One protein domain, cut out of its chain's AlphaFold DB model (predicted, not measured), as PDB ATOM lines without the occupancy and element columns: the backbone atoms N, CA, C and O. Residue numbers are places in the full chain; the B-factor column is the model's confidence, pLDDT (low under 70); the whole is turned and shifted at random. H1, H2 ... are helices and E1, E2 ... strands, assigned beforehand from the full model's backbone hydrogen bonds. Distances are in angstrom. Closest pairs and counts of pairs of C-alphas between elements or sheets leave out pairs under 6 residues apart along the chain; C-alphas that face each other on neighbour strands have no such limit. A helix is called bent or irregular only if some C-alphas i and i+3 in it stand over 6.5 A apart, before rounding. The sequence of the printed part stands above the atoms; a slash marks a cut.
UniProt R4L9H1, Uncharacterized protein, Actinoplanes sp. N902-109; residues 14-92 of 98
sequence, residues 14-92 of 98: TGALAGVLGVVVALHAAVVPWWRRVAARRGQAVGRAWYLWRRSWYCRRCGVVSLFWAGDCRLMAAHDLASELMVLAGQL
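Overview. This is residues 14 to 92 of the 98 residues of an uncharacterized protein of Actinoplanes sp. N902-109 (UniProt R4L9H1). A long helix, H1, sticks out with its residues 14 to 43 as an arm from a small head, in which a sheet of three strands, E1 to E3, has the short helix H2 packed over it and the last turns of H1 crossing H2. The arm makes most of the length of the rod, whose C-alphas span 70 by 24 by 15 A. Of the 79 printed residues, 68 are in named elements, in the order H1, E1, E2, E3, H2, and the class is mixed, helices and strands. The sheet runs E1, E2, E3, antiparallel throughout, and the whole is extended, with a radius of gyration of the C-alphas of 21.2 A.

Arrangement. Begin with H1, residues 14 to 54, of which residues 14 to 43 stand free. Next come E1, residues 56 to 59, E2, residues 64 to 69, and E3, residues 72 to 77, a meander, each strand the antiparallel neighbour of the one before. E1 and E2 form a hairpin at 161 degrees; look for N 57 and O 66, 2.8 A apart. E2 and E3 form a hairpin at 155 degrees, with N 67 and O 74 at 2.8 A. H1 only grazes this sheet, with its residues 50 to 54; its closest C-alphas to E2 are Leu 52 and Leu 67, 7.3 A. H2, residues 81 to 91, is on the sheet at a height over the sheet of 10.5 A, over E2, and runs along the strands, at 12 degrees to E2 on the local plane. H1 touches H2 with residues 45 to 53 alone, closest at the C-alphas of Arg 48 and Ala 89, 5.5 A, about perpendicular at 72 degrees, only just past a steep tilt. In H2 every O i to N i+4 pair is within hydrogen-bond range, in H1 36 of 37.

Along the chain. Find C-alpha 14 at (-21.631, -24.481, -40.228); from there H1 runs 57.4 A to C-alpha 54 at (17.278, -55.197, -11.196). H1 is neither bent nor irregular, but only just: C-alphas 30 and 33 are 6.1 A apart. E1 covers 9.9 A, E2 15.9 A and E3 16.6 A. H2 runs 15.2 A and ends at C-alpha 91, (19.623, -37.719, -10.425).

Size, cuts and confidence. The two C-alphas farthest apart, those of Gly 15 and Arg 61, are 70.4 A apart. Without residues 14 to 43, the body spans 32 by 22 by 15 A. The printed part has no cut, and its four links are tight. The mean pLDDT of the printed part is 73.1; look for values under 70 at 21 residues, among them 14 to 19 and 35 to 43.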
ATOM      1  N   THR A  14     -22.849 -23.836 -39.707       53.09
ATOM      2  CA  THR A  14     -21.631 -24.481 -40.228       53.09
ATOM      3  C   THR A  14     -20.364 -23.677 -39.936       53.09
ATOM      4  O   THR A  14     -19.342 -24.272 -39.605       53.09
ATOM      5  N   GLY A  15     -20.426 -22.341 -39.977       55.09
ATOM      6  CA  GLY A  15     -19.297 -21.470 -39.622       55.09
ATOM      7  C   GLY A  15     -18.933 -21.532 -38.135       55.09
ATOM      8  O   GLY A  15     -17.757 -21.637 -37.789       55.09
ATOM      9  N   ALA A  16     -19.938 -21.553 -37.253       60.03
ATOM     10  CA  ALA A  16     -19.731 -21.715 -35.815       60.03
ATOM     11  C   ALA A  16     -19.161 -23.105 -35.470       60.03
ATOM     12  O   ALA A  16     -18.218 -23.213 -34.687       60.03
ATOM     13  N   LEU A  17     -19.673 -24.163 -36.108       59.09
ATOM     14  CA  LEU A  17     -19.161 -25.526 -35.940       59.09
ATOM     15  C   LEU A  17     -17.720 -25.671 -36.454       59.09
ATOM     16  O   LEU A  17     -16.899 -26.290 -35.779       59.09
ATOM     17  N   ALA A  18     -17.388 -25.063 -37.596       67.38
ATOM     18  CA  ALA A  18     -16.030 -25.065 -38.141       67.38
ATOM     19  C   ALA A  18     -15.031 -24.346 -37.216       67.38
ATOM     20  O   ALA A  18     -13.918 -24.834 -37.017       67.38
ATOM     21  N   GLY A  19     -15.438 -23.232 -36.595       69.44
ATOM     22  CA  GLY A  19     -14.626 -22.525 -35.604       69.44
ATOM     23  C   GLY A  19     -14.346 -23.366 -34.355       69.44
ATOM     24  O   GLY A  19     -13.196 -23.484 -33.934       69.44
ATOM     25  N   VAL A  20     -15.374 -24.018 -33.800       71.75
ATOM     26  CA  VAL A  20     -15.230 -24.910 -32.634       71.75
ATOM     27  C   VAL A  20     -14.326 -26.103 -32.954       71.75
ATOM     28  O   VAL A  20     -13.424 -26.415 -32.176       71.75
ATOM     29  N   LEU A  21     -14.500 -26.732 -34.120       71.50
ATOM     30  CA  LEU A  21     -13.630 -27.815 -34.592       71.50
ATOM     31  C   LEU A  21     -12.170 -27.366 -34.720       71.50
ATOM     32  O   LEU A  21     -11.277 -28.076 -34.260       71.50
ATOM     33  N   GLY A  22     -11.919 -26.178 -35.275       74.81
ATOM     34  CA  GLY A  22     -10.572 -25.615 -35.378       74.81
ATOM     35  C   GLY A  22      -9.894 -25.442 -34.015       74.81
ATOM     36  O   GLY A  22      -8.738 -25.833 -33.846       74.81
ATOM     37  N   VAL A  23     -10.624 -24.936 -33.018       76.50
ATOM     38  CA  VAL A  23     -10.114 -24.771 -31.645       76.50
ATOM     39  C   VAL A  23      -9.832 -26.124 -30.987       76.50
ATOM     40  O   VAL A  23      -8.777 -26.293 -30.376       76.50
ATOM     41  N   VAL A  24     -10.723 -27.107 -31.139       73.12
ATOM     42  CA  VAL A  24     -10.531 -28.458 -30.580       73.12
ATOM     43  C   VAL A  24      -9.307 -29.139 -31.190       73.12
ATOM     44  O   VAL A  24      -8.501 -29.715 -30.459       73.12
ATOM     45  N   VAL A  25      -9.119 -29.030 -32.508       75.38
ATOM     46  CA  VAL A  25      -7.956 -29.595 -33.205       75.38
ATOM     47  C   VAL A  25      -6.664 -28.898 -32.779       75.38
ATOM     48  O   VAL A  25      -5.685 -29.583 -32.496       75.38
ATOM     49  N   ALA A  26      -6.653 -27.566 -32.658       73.31
ATOM     50  CA  ALA A  26      -5.486 -26.822 -32.175       73.31
ATOM     51  C   ALA A  26      -5.134 -27.183 -30.722       73.31
ATOM     52  O   ALA A  26      -3.967 -27.399 -30.389       73.31
ATOM     53  N   LEU A  27      -6.148 -27.328 -29.864       74.31
ATOM     54  CA  LEU A  27      -5.971 -27.755 -28.482       74.31
ATOM     55  C   LEU A  27      -5.423 -29.185 -28.419       74.31
ATOM     56  O   LEU A  27      -4.469 -29.445 -27.694       74.31
ATOM     57  N   HIS A  28      -5.960 -30.110 -29.217       70.75
ATOM     58  CA  HIS A  28      -5.423 -31.467 -29.330       70.75
ATOM     59  C   HIS A  28      -3.988 -31.475 -29.863       70.75
ATOM     60  O   HIS A  28      -3.137 -32.162 -29.303       70.75
ATOM     61  N   ALA A  29      -3.678 -30.667 -30.875       69.81
ATOM     62  CA  ALA A  29      -2.335 -30.546 -31.430       69.81
ATOM     63  C   ALA A  29      -1.319 -29.983 -30.425       69.81
ATOM     64  O   ALA A  29      -0.141 -30.293 -30.538       69.81
ATOM     65  N   ALA A  30      -1.742 -29.210 -29.422       73.38
ATOM     66  CA  ALA A  30      -0.868 -28.732 -28.350       73.38
ATOM     67  C   ALA A  30      -0.783 -29.718 -27.170       73.38
ATOM     68  O   ALA A  30       0.301 -30.008 -26.650       73.38
ATOM     69  N   VAL A  31      -1.925 -30.274 -26.764       68.25
ATOM     70  CA  VAL A  31      -2.063 -31.148 -25.594       68.25
ATOM     71  C   VAL A  31      -1.464 -32.526 -25.876       68.25
ATOM     72  O   VAL A  31      -0.661 -33.015 -25.086       68.25
ATOM     73  N   VAL A  32      -1.739 -33.144 -27.023       73.38
ATOM     74  CA  VAL A  32      -1.240 -34.489 -27.363       73.38
ATOM     75  C   VAL A  32       0.294 -34.590 -27.366       73.38
ATOM     76  O   VAL A  32       0.817 -35.511 -26.732       73.38
ATOM     77  N   PRO A  33       1.074 -33.691 -28.001       72.62
ATOM     78  CA  PRO A  33       2.532 -33.766 -27.930       72.62
ATOM     79  C   PRO A  33       3.078 -33.387 -26.554       72.62
ATOM     80  O   PRO A  33       4.163 -33.840 -26.191       72.62
ATOM     81  N   TRP A  34       2.359 -32.584 -25.765       72.50
ATOM     82  CA  TRP A  34       2.710 -32.378 -24.361       72.50
ATOM     83  C   TRP A  34       2.546 -33.682 -23.572       72.50
ATOM     84  O   TRP A  34       3.516 -34.150 -22.980       72.50
ATOM     85  N   TRP A  35       1.396 -34.350 -23.678       64.88
ATOM     86  CA  TRP A  35       1.137 -35.644 -23.039       64.88
ATOM     87  C   TRP A  35       2.101 -36.738 -23.500       64.88
ATOM     88  O   TRP A  35       2.609 -37.502 -22.684       64.88
ATOM     89  N   ARG A  36       2.437 -36.792 -24.791       68.00
ATOM     90  CA  ARG A  36       3.457 -37.719 -25.300       68.00
ATOM     91  C   ARG A  36       4.830 -37.432 -24.706       68.00
ATOM     92  O   ARG A  36       5.523 -38.368 -24.323       68.00
ATOM     93  N   ARG A  37       5.212 -36.158 -24.561       68.31
ATOM     94  CA  ARG A  37       6.464 -35.777 -23.894       68.31
ATOM     95  C   ARG A  37       6.451 -36.134 -22.408       68.31
ATOM     96  O   ARG A  37       7.466 -36.625 -21.920       68.31
ATOM     97  N   VAL A  38       5.343 -35.946 -21.683       66.56
ATOM     98  CA  VAL A  38       5.280 -36.353 -20.265       66.56
ATOM     99  C   VAL A  38       5.290 -37.872 -20.116       66.56
ATOM    100  O   VAL A  38       5.969 -38.388 -19.234       66.56
ATOM    101  N   ALA A  39       4.602 -38.595 -21.001       62.69
ATOM    102  CA  ALA A  39       4.593 -40.051 -21.027       62.69
ATOM    103  C   ALA A  39       5.976 -40.616 -21.370       62.69
ATOM    104  O   ALA A  39       6.421 -41.548 -20.712       62.69
ATOM    105  N   ALA A  40       6.697 -40.010 -22.318       64.94
ATOM    106  CA  ALA A  40       8.073 -40.382 -22.639       64.94
ATOM    107  C   ALA A  40       9.014 -40.146 -21.447       64.94
ATOM    108  O   ALA A  40       9.764 -41.045 -21.078       64.94
ATOM    109  N   ARG A  41       8.923 -38.987 -20.777       64.75
ATOM    110  CA  ARG A  41       9.715 -38.697 -19.565       64.75
ATOM    111  C   ARG A  41       9.396 -39.662 -18.421       64.75
ATOM    112  O   ARG A  41      10.308 -40.145 -17.755       64.75
ATOM    113  N   ARG A  42       8.117 -39.983 -18.204       64.25
ATOM    114  CA  ARG A  42       7.689 -40.974 -17.202       64.25
ATOM    115  C   ARG A  42       8.152 -42.382 -17.571       64.25
ATOM    116  O   ARG A  42       8.656 -43.080 -16.705       64.25
ATOM    117  N   GLY A  43       8.057 -42.775 -18.839       65.19
ATOM    118  CA  GLY A  43       8.556 -44.059 -19.335       65.19
ATOM    119  C   GLY A  43      10.067 -44.202 -19.156       65.19
ATOM    120  O   GLY A  43      10.535 -45.248 -18.718       65.19
ATOM    121  N   GLN A  44      10.827 -43.130 -19.393       70.31
ATOM    122  CA  GLN A  44      12.262 -43.085 -19.103       70.31
ATOM    123  C   GLN A  44      12.544 -43.215 -17.600       70.31
ATOM    124  O   GLN A  44      13.407 -44.002 -17.217       70.31
ATOM    125  N   ALA A  45      11.807 -42.507 -16.738       69.06
ATOM    126  CA  ALA A  45      11.958 -42.612 -15.284       69.06
ATOM    127  C   ALA A  45      11.625 -44.021 -14.761       69.06
ATOM    128  O   ALA A  45      12.387 -44.578 -13.976       69.06
ATOM    129  N   VAL A  46      10.546 -44.635 -15.257       70.06
ATOM    130  CA  VAL A  46      10.158 -46.014 -14.921       70.06
ATOM    131  C   VAL A  46      11.203 -47.012 -15.421       70.06
ATOM    132  O   VAL A  46      11.592 -47.912 -14.683       70.06
ATOM    133  N   GLY A  47      11.727 -46.831 -16.636       73.81
ATOM    134  CA  GLY A  47      12.812 -47.656 -17.167       73.81
ATOM    135  C   GLY A  47      14.092 -47.567 -16.326       73.81
ATOM    136  O   GLY A  47      14.731 -48.588 -16.064       73.81
ATOM    137  N   ARG A  48      14.437 -46.368 -15.841       73.25
ATOM    138  CA  ARG A  48      15.575 -46.138 -14.934       73.25
ATOM    139  C   ARG A  48      15.349 -46.770 -13.564       73.25
ATOM    140  O   ARG A  48      16.226 -47.481 -13.080       73.25
ATOM    141  N   ALA A  49      14.174 -46.576 -12.971       72.38
ATOM    142  CA  ALA A  49      13.808 -47.202 -11.704       72.38
ATOM    143  C   ALA A  49      13.837 -48.736 -11.809       72.38
ATOM    144  O   ALA A  49      14.357 -49.410 -10.925       72.38
ATOM    145  N   TRP A  50      13.377 -49.298 -12.931       75.75
ATOM    146  CA  TRP A  50      13.441 -50.737 -13.196       75.75
ATOM    147  C   TRP A  50      14.875 -51.255 -13.377       75.75
ATOM    148  O   TRP A  50      15.214 -52.354 -12.933       75.75
ATOM    149  N   TYR A  51      15.744 -50.475 -14.025       78.75
ATOM    150  CA  TYR A  51      17.168 -50.794 -14.134       78.75
ATOM    151  C   TYR A  51      17.846 -50.845 -12.758       78.75
ATOM    152  O   TYR A  51      18.573 -51.795 -12.469       78.75
ATOM    153  N   LEU A  52      17.564 -49.857 -11.905       75.19
ATOM    154  CA  LEU A  52      18.030 -49.813 -10.520       75.19
ATOM    155  C   LEU A  52      17.491 -50.988  -9.698       75.19
ATOM    156  O   LEU A  52      18.263 -51.665  -9.023       75.19
ATOM    157  N   TRP A  53      16.194 -51.285  -9.818       77.50
ATOM    158  CA  TRP A  53      15.555 -52.416  -9.149       77.50
ATOM    159  C   TRP A  53      16.239 -53.744  -9.485       77.50
ATOM    160  O   TRP A  53      16.557 -54.521  -8.588       77.50
ATOM    161  N   ARG A  54      16.558 -53.985 -10.765       80.56
ATOM    162  CA  ARG A  54      17.278 -55.197 -11.196       80.56
ATOM    163  C   ARG A  54      18.690 -55.330 -10.617       80.56
ATOM    164  O   ARG A  54      19.232 -56.429 -10.627       80.56
ATOM    165  N   ARG A  55      19.288 -54.237 -10.136       78.56
ATOM    166  CA  ARG A  55      20.598 -54.210  -9.461       78.56
ATOM    167  C   ARG A  55      20.496 -54.121  -7.940       78.56
ATOM    168  O   ARG A  55      21.517 -54.012  -7.266       78.56
ATOM    169  N   SER A  56      19.280 -54.150  -7.410       81.88
ATOM    170  CA  SER A  56      19.036 -54.182  -5.979       81.88
ATOM    171  C   SER A  56      18.911 -55.623  -5.488       81.88
ATOM    172  O   SER A  56      18.408 -56.495  -6.197       81.88
ATOM    173  N   TRP A  57      19.371 -55.874  -4.268       83.38
ATOM    174  CA  TRP A  57      19.186 -57.143  -3.581       83.38
ATOM    175  C   TRP A  57      18.319 -56.930  -2.350       83.38
ATOM    176  O   TRP A  57      18.628 -56.101  -1.495       83.38
ATOM    177  N   TYR A  58      17.228 -57.683  -2.256       82.38
ATOM    178  CA  TYR A  58      16.311 -57.618  -1.127       82.38
ATOM    179  C   TYR A  58      16.613 -58.726  -0.119       82.38
ATOM    180  O   TYR A  58      16.545 -59.916  -0.435       82.38
ATOM    181  N   CYS A  59      16.887 -58.341   1.125       79.44
ATOM    182  CA  CYS A  59      16.998 -59.276   2.233       79.44
ATOM    183  C   CYS A  59      15.670 -59.357   2.988       79.44
ATOM    184  O   CYS A  59      15.356 -58.509   3.825       79.44
ATOM    185  N   ARG A  60      14.906 -60.431   2.754       75.62
ATOM    186  CA  ARG A  60      13.617 -60.662   3.431       75.62
ATOM    187  C   ARG A  60      13.748 -60.816   4.951       75.62
ATOM    188  O   ARG A  60      12.840 -60.437   5.677       75.62
ATOM    189  N   ARG A  61      14.882 -61.337   5.434       80.56
ATOM    190  CA  ARG A  61      15.146 -61.543   6.868       80.56
ATOM    191  C   ARG A  61      15.374 -60.232   7.622       80.56
ATOM    192  O   ARG A  61      14.979 -60.124   8.774       80.56
ATOM    193  N   CYS A  62      16.007 -59.260   6.968       79.94
ATOM    194  CA  CYS A  62      16.380 -57.987   7.582       79.94
ATOM    195  C   CYS A  62      15.451 -56.831   7.171       79.94
ATOM    196  O   CYS A  62      15.570 -55.743   7.716       79.94
ATOM    197  N   GLY A  63      14.556 -57.034   6.197       80.12
ATOM    198  CA  GLY A  63      13.652 -55.989   5.700       80.12
ATOM    199  C   GLY A  63      14.353 -54.849   4.949       80.12
ATOM    200  O   GLY A  63      13.760 -53.790   4.747       80.12
ATOM    201  N   VAL A  64      15.604 -55.058   4.531       82.19
ATOM    202  CA  VAL A  64      16.441 -54.054   3.862       82.19
ATOM    203  C   VAL A  64      16.749 -54.447   2.426       82.19
ATOM    204  O   VAL A  64      16.761 -55.625   2.059       82.19
ATOM    205  N   VAL A  65      17.013 -53.432   1.618       83.06
ATOM    206  CA  VAL A  65      17.362 -53.533   0.211       83.06
ATOM    207  C   VAL A  65      18.728 -52.891   0.038       83.06
ATOM    208  O   VAL A  65      18.920 -51.732   0.401       83.06
ATOM    209  N   SER A  66      19.685 -53.635  -0.502       82.38
ATOM    210  CA  SER A  66      20.973 -53.082  -0.909       82.38
ATOM    211  C   SER A  66      20.912 -52.716  -2.385       82.38
ATOM    212  O   SER A  66      20.655 -53.577  -3.225       82.38
ATOM    213  N   LEU A  67      21.146 -51.453  -2.702       80.62
ATOM    214  CA  LEU A  67      21.217 -50.933  -4.057       80.62
ATOM    215  C   LEU A  67      22.679 -50.659  -4.412       80.62
ATOM    216  O   LEU A  67      23.345 -49.886  -3.723       80.62
ATOM    217  N   PHE A  68      23.157 -51.251  -5.507       74.94
ATOM    218  CA  PHE A  68      24.484 -50.953  -6.042       74.94
ATOM    219  C   PHE A  68      24.389 -49.970  -7.213       74.94
ATOM    220  O   PHE A  68      23.797 -50.269  -8.256       74.94
ATOM    221  N   TRP A  69      24.977 -48.787  -7.043       73.25
ATOM    222  CA  TRP A  69      24.883 -47.680  -7.986       73.25
ATOM    223  C   TRP A  69      26.213 -46.931  -8.115       73.25
ATOM    224  O   TRP A  69      26.775 -46.502  -7.121       73.25
ATOM    225  N   ALA A  70      26.697 -46.740  -9.349       69.81
ATOM    226  CA  ALA A  70      27.896 -45.944  -9.664       69.81
ATOM    227  C   ALA A  70      29.177 -46.286  -8.862       69.81
ATOM    228  O   ALA A  70      30.063 -45.448  -8.747       69.81
ATOM    229  N   GLY A  71      29.301 -47.519  -8.360       73.38
ATOM    230  CA  GLY A  71      30.432 -47.951  -7.529       73.38
ATOM    231  C   GLY A  71      30.173 -47.868  -6.022       73.38
ATOM    232  O   GLY A  71      30.944 -48.437  -5.258       73.38
ATOM    233  N   ASP A  72      29.063 -47.253  -5.609       74.62
ATOM    234  CA  ASP A  72      28.612 -47.190  -4.222       74.62
ATOM    235  C   ASP A  72      27.533 -48.238  -3.926       74.62
ATOM    236  O   ASP A  72      26.696 -48.583  -4.768       74.62
ATOM    237  N   CYS A  73      27.526 -48.724  -2.686       77.81
ATOM    238  CA  CYS A  73      26.501 -49.622  -2.171       77.81
ATOM    239  C   CYS A  73      25.714 -48.908  -1.069       77.81
ATOM    240  O   CYS A  73      26.277 -48.542  -0.038       77.81
ATOM    241  N   ARG A  74      24.410 -48.706  -1.277       79.56
ATOM    242  CA  ARG A  74      23.509 -48.132  -0.268       79.56
ATOM    243  C   ARG A  74      22.559 -49.191   0.264       79.56
ATOM    244  O   ARG A  74      21.917 -49.894  -0.510       79.56
ATOM    245  N   LEU A  75      22.444 -49.274   1.584       82.31
ATOM    246  CA  LEU A  75      21.443 -50.081   2.281       82.31
ATOM    247  C   LEU A  75      20.266 -49.192   2.668       82.31
ATOM    248  O   LEU A  75      20.458 -48.139   3.270       82.31
ATOM    249  N   MET A  76      19.059 -49.612   2.306       80.75
ATOM    250  CA  MET A  76      17.833 -48.844   2.511       80.75
ATOM    251  C   MET A  76      16.736 -49.743   3.069       80.75
ATOM    252  O   MET A  76      16.732 -50.953   2.833       80.75
ATOM    253  N   ALA A  77      15.788 -49.172   3.804       78.06
ATOM    254  CA  ALA A  77      14.620 -49.917   4.251       78.06
ATOM    255  C   ALA A  77      13.670 -50.180   3.071       78.06
ATOM    256  O   ALA A  77      13.496 -49.333   2.196       78.06
ATOM    257  N   ALA A  78      13.035 -51.356   3.035       75.75
ATOM    258  CA  ALA A  78      12.195 -51.745   1.900       75.75
ATOM    259  C   ALA A  78      10.964 -50.840   1.686       75.75
ATOM    260  O   ALA A  78      10.487 -50.735   0.558       75.75
ATOM    261  N   HIS A  79      10.461 -50.185   2.738       76.44
ATOM    262  CA  HIS A  79       9.279 -49.319   2.664       76.44
ATOM    263  C   HIS A  79       9.556 -47.962   1.995       76.44
ATOM    264  O   HIS A  79       8.684 -47.462   1.291       76.44
ATOM    265  N   ASP A  80      10.777 -47.433   2.114       74.12
ATOM    266  CA  ASP A  80      11.186 -46.159   1.494       74.12
ATOM    267  C   ASP A  80      11.910 -46.347   0.150       74.12
ATOM    268  O   ASP A  80      12.327 -45.388  -0.506       74.12
ATOM    269  N   LEU A  81      12.050 -47.597  -0.298       74.44
ATOM    270  CA  LEU A  81      12.793 -47.933  -1.508       74.44
ATOM    271  C   LEU A  81      12.184 -47.285  -2.759       74.44
ATOM    272  O   LEU A  81      12.918 -46.816  -3.621       74.44
ATOM    273  N   ALA A  82      10.856 -47.258  -2.888       73.12
ATOM    274  CA  ALA A  82      10.203 -46.734  -4.089       73.12
ATOM    275  C   ALA A  82      10.437 -45.223  -4.269       73.12
ATOM    276  O   ALA A  82      10.726 -44.775  -5.380       73.12
ATOM    277  N   SER A  83      10.356 -44.444  -3.186       75.75
ATOM    278  CA  SER A  83      10.653 -43.008  -3.200       75.75
ATOM    279  C   SER A  83      12.119 -42.743  -3.518       75.75
ATOM    280  O   SER A  83      12.422 -41.922  -4.382       75.75
ATOM    281  N   GLU A  84      13.027 -43.490  -2.897       74.94
ATOM    282  CA  GLU A  84      14.470 -43.336  -3.099       74.94
ATOM    283  C   GLU A  84      14.908 -43.747  -4.505       74.94
ATOM    284  O   GLU A  84      15.691 -43.050  -5.150       74.94
ATOM    285  N   LEU A  85      14.321 -44.811  -5.062       72.81
ATOM    286  CA  LEU A  85      14.528 -45.191  -6.458       72.81
ATOM    287  C   LEU A  85      14.093 -44.089  -7.424       72.81
ATOM    288  O   LEU A  85      14.769 -43.868  -8.427       72.81
ATOM    289  N   MET A  86      12.993 -43.388  -7.140       72.62
ATOM    290  CA  MET A  86      12.522 -42.281  -7.977       72.62
ATOM    291  C   MET A  86      13.427 -41.047  -7.870       72.62
ATOM    292  O   MET A  86      13.704 -40.415  -8.893       72.62
ATOM    293  N   VAL A  87      13.940 -40.735  -6.674       77.19
ATOM    294  CA  VAL A  87      14.933 -39.665  -6.469       77.19
ATOM    295  C   VAL A  87      16.229 -39.987  -7.218       77.19
ATOM    296  O   VAL A  87      16.710 -39.170  -8.008       77.19
ATOM    297  N   LEU A  88      16.747 -41.207  -7.060       72.88
ATOM    298  CA  LEU A  88      17.959 -41.666  -7.741       72.88
ATOM    299  C   LEU A  88      17.772 -41.725  -9.260       72.88
ATOM    300  O   LEU A  88      18.662 -41.297  -9.987       72.88
ATOM    301  N   ALA A  89      16.612 -42.171  -9.758       71.00
ATOM    302  CA  ALA A  89      16.275 -42.171 -11.187       71.00
ATOM    303  C   ALA A  89      16.220 -40.754 -11.796       71.00
ATOM    304  O   ALA A  89      16.484 -40.590 -12.994       71.00
ATOM    305  N   GLY A  90      15.891 -39.744 -10.984       68.00
ATOM    306  CA  GLY A  90      15.924 -38.330 -11.358       68.00
ATOM    307  C   GLY A  90      17.338 -37.747 -11.412       68.00
ATOM    308  O   GLY A  90      17.659 -37.022 -12.351       68.00
ATOM    309  N   GLN A  91      18.199 -38.111 -10.456       70.12
ATOM    310  CA  GLN A  91      19.623 -37.719 -10.425       70.12
ATOM    311  C   GLN A  91      20.467 -38.441 -11.480       70.12
ATOM    312  O   GLN A  91      21.576 -38.034 -11.824       70.12
ATOM    313  N   LEU A  92      19.916 -39.524 -12.005       66.88
ATOM    314  CA  LEU A  92      20.495 -40.361 -13.023       66.88
ATOM    315  C   LEU A  92      20.575 -39.646 -14.380       66.88
ATOM    316  O   LEU A  92      19.711 -39.796 -15.249       66.88
TER     317      LEU A  92